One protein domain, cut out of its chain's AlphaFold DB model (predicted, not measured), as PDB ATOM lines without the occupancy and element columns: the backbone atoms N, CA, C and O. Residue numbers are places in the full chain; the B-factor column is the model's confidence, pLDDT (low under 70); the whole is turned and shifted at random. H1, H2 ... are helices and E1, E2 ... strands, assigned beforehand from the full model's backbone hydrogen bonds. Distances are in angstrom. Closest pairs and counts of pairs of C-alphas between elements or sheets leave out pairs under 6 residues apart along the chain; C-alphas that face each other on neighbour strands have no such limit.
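Overview. This is residues 22 to 65 of the 72 residues of the protein "NMO domain-containing protein" of Parageobacillus caldoxylosilyticus NBRC 107762 (UniProt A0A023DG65). Two short parallel strands, E1 and E2, lie side by side as a small sheet, with the long helix H2 over one face and the other face bare. The short helix H1 sits beside E1 near the end where that strand begins. The printed part has 44 residues, with two named helices and two named strands in the order H1, E1, H2, E2, and its class is mixed, helices and strands. It is compact, with a radius of gyration of the C-alphas of 10.2 A, and elongated, spanning 30 by 18 by 16 A.

Along the chain. Strand E1 is residues 34 to 37, 10.1 A long, and E2 is residues 61 to 64, 10.3 A long, ending with C-alpha 64 at (0.410, -17.341, 33.499). H2 is residues 43 to 56 and measures 20.5 A. H1 is residues 22 to 29, 11.0 A long, with C-alpha 22 at (-6.892, -8.566, 46.512).

Arrangement. E1 and E2 are parallel, with 25 degrees between their directions; N 62 and O 34 are 2.8 A apart and N 36 and O 62 are 2.9 A apart, both within hydrogen-bond range. E1, H2 and E2 form a strand-helix-strand unit, two parallel neighbour strands with a helix between them in the chain, and its crossover is right-handed. The closest C-alphas of E1 and H2, those of Leu 36 and Met 50, are 8.0 A apart. H2 and E2 are near each other, with 6 pairs of C-alphas within 10 A. The closest C-alphas of H1 and E1, those of Ala 24 and Ile 34, are 5.3 A apart. H1 and H2 are close but not clearly touching, with C-alphas 25 and 56 the closest at 7.7 A, and run the same way at a steep tilt of 46 degrees. H1 and E2 are apart. In H1 and H2 every O i to N i+4 pair is within hydrogen-bond range.

Size, cuts and confidence. The two C-alphas farthest apart, those of Glu 30 and Thr 42, are 29.9 A apart. The printed part has no cut, and its three links between named elements are tight. Mean pLDDT of the printed part is 76.4, and residues 22 to 35 are under 70.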
ATOM      1  N   ALA A  22      -7.207  -9.726  45.679       67.00
ATOM      2  CA  ALA A  22      -6.892  -8.566  46.512       67.00
ATOM      3  C   ALA A  22      -5.387  -8.230  46.537       67.00
ATOM      4  O   ALA A  22      -5.026  -7.059  46.491       67.00
ATOM      5  N   LEU A  23      -4.512  -9.245  46.555       66.69
ATOM      6  CA  LEU A  23      -3.059  -9.049  46.468       66.69
ATOM      7  C   LEU A  23      -2.675  -8.499  45.090       66.69
ATOM      8  O   LEU A  23      -1.874  -7.579  44.977       66.69
ATOM      9  N   ALA A  24      -3.306  -9.046  44.055       63.72
ATOM     10  CA  ALA A  24      -3.212  -8.569  42.686       63.72
ATOM     11  C   ALA A  24      -3.598  -7.081  42.568       63.72
ATOM     12  O   ALA A  24      -2.838  -6.291  42.018       63.72
ATOM     13  N   ALA A  25      -4.744  -6.679  43.124       63.44
ATOM     14  CA  ALA A  25      -5.204  -5.292  43.077       63.44
ATOM     15  C   ALA A  25      -4.264  -4.322  43.817       63.44
ATOM     16  O   ALA A  25      -3.961  -3.263  43.279       63.44
ATOM     17  N   ALA A  26      -3.754  -4.702  44.995       68.31
ATOM     18  CA  ALA A  26      -2.853  -3.859  45.787       68.31
ATOM     19  C   ALA A  26      -1.530  -3.546  45.063       68.31
ATOM     20  O   ALA A  26      -1.056  -2.417  45.101       68.31
ATOM     21  N   VAL A  27      -0.961  -4.524  44.354       63.59
ATOM     22  CA  VAL A  27       0.239  -4.329  43.519       63.59
ATOM     23  C   VAL A  27      -0.062  -3.394  42.334       63.59
ATOM     24  O   VAL A  27       0.764  -2.574  41.944       63.59
ATOM     25  N   SER A  28      -1.281  -3.449  41.794       60.03
ATOM     26  CA  SER A  28      -1.686  -2.616  40.658       60.03
ATOM     27  C   SER A  28      -1.825  -1.131  40.958       60.03
ATOM     28  O   SER A  28      -1.651  -0.337  40.033       60.03
ATOM     29  N   GLU A  29      -2.197  -0.748  42.183       59.00
ATOM     30  CA  GLU A  29      -2.385   0.666  42.546       59.00
ATOM     31  C   GLU A  29      -1.059   1.444  42.543       59.00
ATOM     32  O   GLU A  29      -1.050   2.629  42.224       59.00
ATOM     33  N   GLU A  30       0.066   0.758  42.762       58.84
ATOM     34  CA  GLU A  30       1.422   1.327  42.706       58.84
ATOM     35  C   GLU A  30       2.014   1.346  41.278       58.84
ATOM     36  O   GLU A  30       3.169   1.713  41.056       58.84
ATOM     37  N   GLY A  31       1.221   0.968  40.266       55.78
ATOM     38  CA  GLY A  31       1.657   0.911  38.869       55.78
ATOM     39  C   GLY A  31       2.458  -0.342  38.511       55.78
ATOM     40  O   GLY A  31       3.079  -0.378  37.446       55.78
ATOM     41  N   GLU A  32       2.438  -1.371  39.363       56.91
ATOM     42  CA  GLU A  32       3.096  -2.652  39.122       56.91
ATOM     43  C   GLU A  32       2.130  -3.663  38.455       56.91
ATOM     44  O   GLU A  32       0.927  -3.686  38.724       56.91
ATOM     45  N   PRO A  33       2.610  -4.510  37.532       57.81
ATOM     46  CA  PRO A  33       1.774  -5.415  36.755       57.81
ATOM     47  C   PRO A  33       1.229  -6.580  37.596       57.81
ATOM     48  O   PRO A  33       1.972  -7.321  38.242       57.81
ATOM     49  N   ILE A  34      -0.079  -6.808  37.485       66.81
ATOM     50  CA  ILE A  34      -0.782  -7.955  38.070       66.81
ATOM     51  C   ILE A  34      -0.611  -9.193  37.188       66.81
ATOM     52  O   ILE A  34      -0.811  -9.095  35.977       66.81
ATOM     53  N   PHE A  35      -0.371 -10.373  37.768       68.00
ATOM     54  CA  PHE A  35      -0.475 -11.645  37.048       68.00
ATOM     55  C   PHE A  35      -1.501 -12.599  37.677       68.00
ATOM     56  O   PHE A  35      -1.435 -12.920  38.859       68.00
ATOM     57  N   LEU A  36      -2.433 -13.109  36.866       72.75
ATOM     58  CA  LEU A  36      -3.337 -14.195  37.260       72.75
ATOM     59  C   LEU A  36      -2.680 -15.561  37.019       72.75
ATOM     60  O   LEU A  36      -2.101 -15.800  35.956       72.75
ATOM     61  N   ALA A  37      -2.819 -16.489  37.967       76.94
ATOM     62  CA  ALA A  37      -2.422 -17.883  37.779       76.94
ATOM     63  C   ALA A  37      -3.539 -18.661  37.062       76.94
ATOM     64  O   ALA A  37      -4.592 -18.909  37.646       76.94
ATOM     65  N   GLY A  38      -3.312 -19.043  35.806       74.00
ATOM     66  CA  GLY A  38      -4.224 -19.853  34.987       74.00
ATOM     67  C   GLY A  38      -3.972 -21.363  35.069       74.00
ATOM     68  O   GLY A  38      -4.738 -22.145  34.512       74.00
ATOM     69  N   GLY A  39      -2.908 -21.795  35.753       75.19
ATOM     70  CA  GLY A  39      -2.642 -23.212  36.002       75.19
ATOM     71  C   GLY A  39      -3.803 -23.892  36.733       75.19
ATOM     72  O   GLY A  39      -4.339 -23.336  37.688       75.19
ATOM     73  N   TYR A  40      -4.177 -25.092  36.278       74.00
ATOM     74  CA  TYR A  40      -5.233 -25.935  36.866       74.00
ATOM     75  C   TYR A  40      -6.661 -25.359  36.834       74.00
ATOM     76  O   TYR A  40      -7.566 -25.973  37.392       74.00
ATOM     77  N   LYS A  41      -6.884 -24.230  36.150       82.12
ATOM     78  CA  LYS A  41      -8.218 -23.658  35.925       82.12
ATOM     79  C   LYS A  41      -8.793 -24.108  34.591       82.12
ATOM     80  O   LYS A  41      -8.071 -24.285  33.607       82.12
ATOM     81  N   THR A  42     -10.112 -24.233  34.539       88.06
ATOM     82  CA  THR A  42     -10.838 -24.300  33.271       88.06
ATOM     83  C   THR A  42     -10.768 -22.957  32.540       88.06
ATOM     84  O   THR A  42     -10.522 -21.898  33.128       88.06
ATOM     85  N   THR A  43     -11.026 -22.977  31.232       88.31
ATOM     86  CA  THR A  43     -11.091 -21.758  30.411       88.31
ATOM     87  C   THR A  43     -12.153 -20.777  30.910       88.31
ATOM     88  O   THR A  43     -11.938 -19.566  30.871       88.31
ATOM     89  N   GLU A  44     -13.275 -21.286  31.414       89.25
ATOM     90  CA  GLU A  44     -14.397 -20.479  31.889       89.25
ATOM     91  C   GLU A  44     -14.098 -19.795  33.232       89.25
ATOM     92  O   GLU A  44     -14.377 -18.605  33.396       89.25
ATOM     93  N   GLU A  45     -13.453 -20.499  34.167       87.50
ATOM     94  CA  GLU A  45     -12.997 -19.916  35.437       87.50
ATOM     95  C   GLU A  45     -11.976 -18.802  35.204       87.50
ATOM     96  O   GLU A  45     -12.107 -17.709  35.757       87.50
ATOM     97  N   MET A  46     -11.004 -19.043  34.317       88.81
ATOM     98  CA  MET A  46     -10.014 -18.036  33.939       88.81
ATOM     99  C   MET A  46     -10.683 -16.813  33.297       88.81
ATOM    100  O   MET A  46     -10.375 -15.675  33.653       88.81
ATOM    101  N   ARG A  47     -11.649 -17.022  32.393       89.88
ATOM    102  CA  ARG A  47     -12.411 -15.938  31.758       89.88
ATOM    103  C   ARG A  47     -13.155 -15.092  32.790       89.88
ATOM    104  O   ARG A  47     -13.130 -13.864  32.699       89.88
ATOM    105  N   LYS A  48     -13.796 -15.725  33.776       89.56
ATOM    106  CA  LYS A  48     -14.515 -15.032  34.854       89.56
ATOM    107  C   LYS A  48     -13.577 -14.166  35.698       89.56
ATOM    108  O   LYS A  48     -13.895 -13.007  35.951       89.56
ATOM    109  N   GLU A  49     -12.410 -14.680  36.078       83.75
ATOM    110  CA  GLU A  49     -11.409 -13.898  36.816       83.75
ATOM    111  C   GLU A  49     -10.879 -12.713  36.006       83.75
ATOM    112  O   GLU A  49     -10.797 -11.602  36.526       83.75
ATOM    113  N   MET A  50     -10.584 -12.911  34.718       86.69
ATOM    114  CA  MET A  50     -10.143 -11.826  33.839       86.69
ATOM    115  C   MET A  50     -11.198 -10.721  33.711       86.69
ATOM    116  O   MET A  50     -10.843  -9.544  33.661       86.69
ATOM    117  N   MET A  51     -12.488 -11.073  33.658       90.81
ATOM    118  CA  MET A  51     -13.562 -10.075  33.664       90.81
ATOM    119  C   MET A  51     -13.604  -9.306  34.984       90.81
ATOM    120  O   MET A  51     -13.686  -8.083  34.947       90.81
ATOM    121  N   ASN A  52     -13.474  -9.987  36.125       85.56
ATOM    122  CA  ASN A  52     -13.447  -9.333  37.436       85.56
ATOM    123  C   ASN A  52     -12.262  -8.362  37.575       85.56
ATOM    124  O   ASN A  52     -12.432  -7.258  38.076       85.56
ATOM    125  N   VAL A  53     -11.067  -8.715  37.091       83.00
ATOM    126  CA  VAL A  53      -9.926  -7.778  37.089       83.00
ATOM    127  C   VAL A  53     -10.246  -6.533  36.259       83.00
ATOM    128  O   VAL A  53      -9.995  -5.414  36.700       83.00
ATOM    129  N   ARG A  54     -10.879  -6.704  35.093       85.50
ATOM    130  CA  ARG A  54     -11.274  -5.584  34.222       85.50
ATOM    131  C   ARG A  54     -12.363  -4.690  34.811       85.50
ATOM    132  O   ARG A  54     -12.465  -3.544  34.388       85.50
ATOM    133  N   THR A  55     -13.169  -5.174  35.760       86.25
ATOM    134  CA  THR A  55     -14.106  -4.302  36.488       86.25
ATOM    135  C   THR A  55     -13.415  -3.469  37.564       86.25
ATOM    136  O   THR A  55     -13.989  -2.486  38.017       86.25
ATOM    137  N   LEU A  56     -12.212  -3.867  37.989       81.75
ATOM    138  CA  LEU A  56     -11.459  -3.227  39.070       81.75
ATOM    139  C   LEU A  56     -10.376  -2.268  38.558       81.75
ATOM    140  O   LEU A  56     -10.040  -1.319  39.253       81.75
ATOM    141  N   THR A  57      -9.829  -2.490  37.359       78.12
ATOM    142  CA  THR A  57      -8.769  -1.642  36.798       78.12
ATOM    143  C   THR A  57      -8.746  -1.653  35.268       78.12
ATOM    144  O   THR A  57      -9.074  -2.652  34.620       78.12
ATOM    145  N   SER A  58      -8.327  -0.531  34.677       82.44
ATOM    146  CA  SER A  58      -8.000  -0.405  33.250       82.44
ATOM    147  C   SER A  58      -6.517  -0.662  32.950       82.44
ATOM    148  O   SER A  58      -6.119  -0.654  31.782       82.44
ATOM    149  N   ALA A  59      -5.698  -0.901  33.981       78.56
ATOM    150  CA  ALA A  59      -4.275  -1.166  33.837       78.56
ATOM    151  C   ALA A  59      -4.004  -2.514  33.131       78.56
ATOM    152  O   ALA A  59      -4.804  -3.453  33.229       78.56
ATOM    153  N   PRO A  60      -2.872  -2.649  32.414       77.50
ATOM    154  CA  PRO A  60      -2.456  -3.928  31.850       77.50
ATOM    155  C   PRO A  60      -2.211  -4.986  32.938       77.50
ATOM    156  O   PRO A  60      -1.550  -4.713  33.935       77.50
ATOM    157  N   PHE A  61      -2.660  -6.219  32.697       78.69
ATOM    158  CA  PHE A  61      -2.364  -7.386  33.534       78.69
ATOM    159  C   PHE A  61      -1.934  -8.578  32.669       78.69
ATOM    160  O   PHE A  61      -2.258  -8.653  31.480       78.69
ATOM    161  N   GLY A  62      -1.188  -9.506  33.259       82.50
ATOM    162  CA  GLY A  62      -0.745 -10.749  32.642       82.50
ATOM    163  C   GLY A  62      -1.503 -11.975  33.153       82.50
ATOM    164  O   GLY A  62      -2.163 -11.954  34.190       82.50
ATOM    165  N   VAL A  63      -1.389 -13.077  32.417       82.50
ATOM    166  CA  VAL A  63      -1.899 -14.391  32.826       82.50
ATOM    167  C   VAL A  63      -0.793 -15.409  32.604       82.50
ATOM    168  O   VAL A  63      -0.209 -15.469  31.522       82.50
ATOM    169  N   ASN A  64      -0.494 -16.207  33.622       83.31
ATOM    170  CA  ASN A  64       0.410 -17.341  33.499       83.31
ATOM    171  C   ASN A  64      -0.380 -18.608  33.190       83.31
ATOM    172  O   ASN A  64      -1.341 -18.931  33.882       83.31
ATOM    173  N   VAL A  65       0.043 -19.333  32.159       83.50
ATOM    174  CA  VAL A  65      -0.548 -20.612  31.763       83.50
ATOM    175  C   VAL A  65       0.490 -21.716  31.909       83.50
ATOM    176  O   VAL A  65       1.657 -21.534  31.561       83.50
TER     177      VAL A  65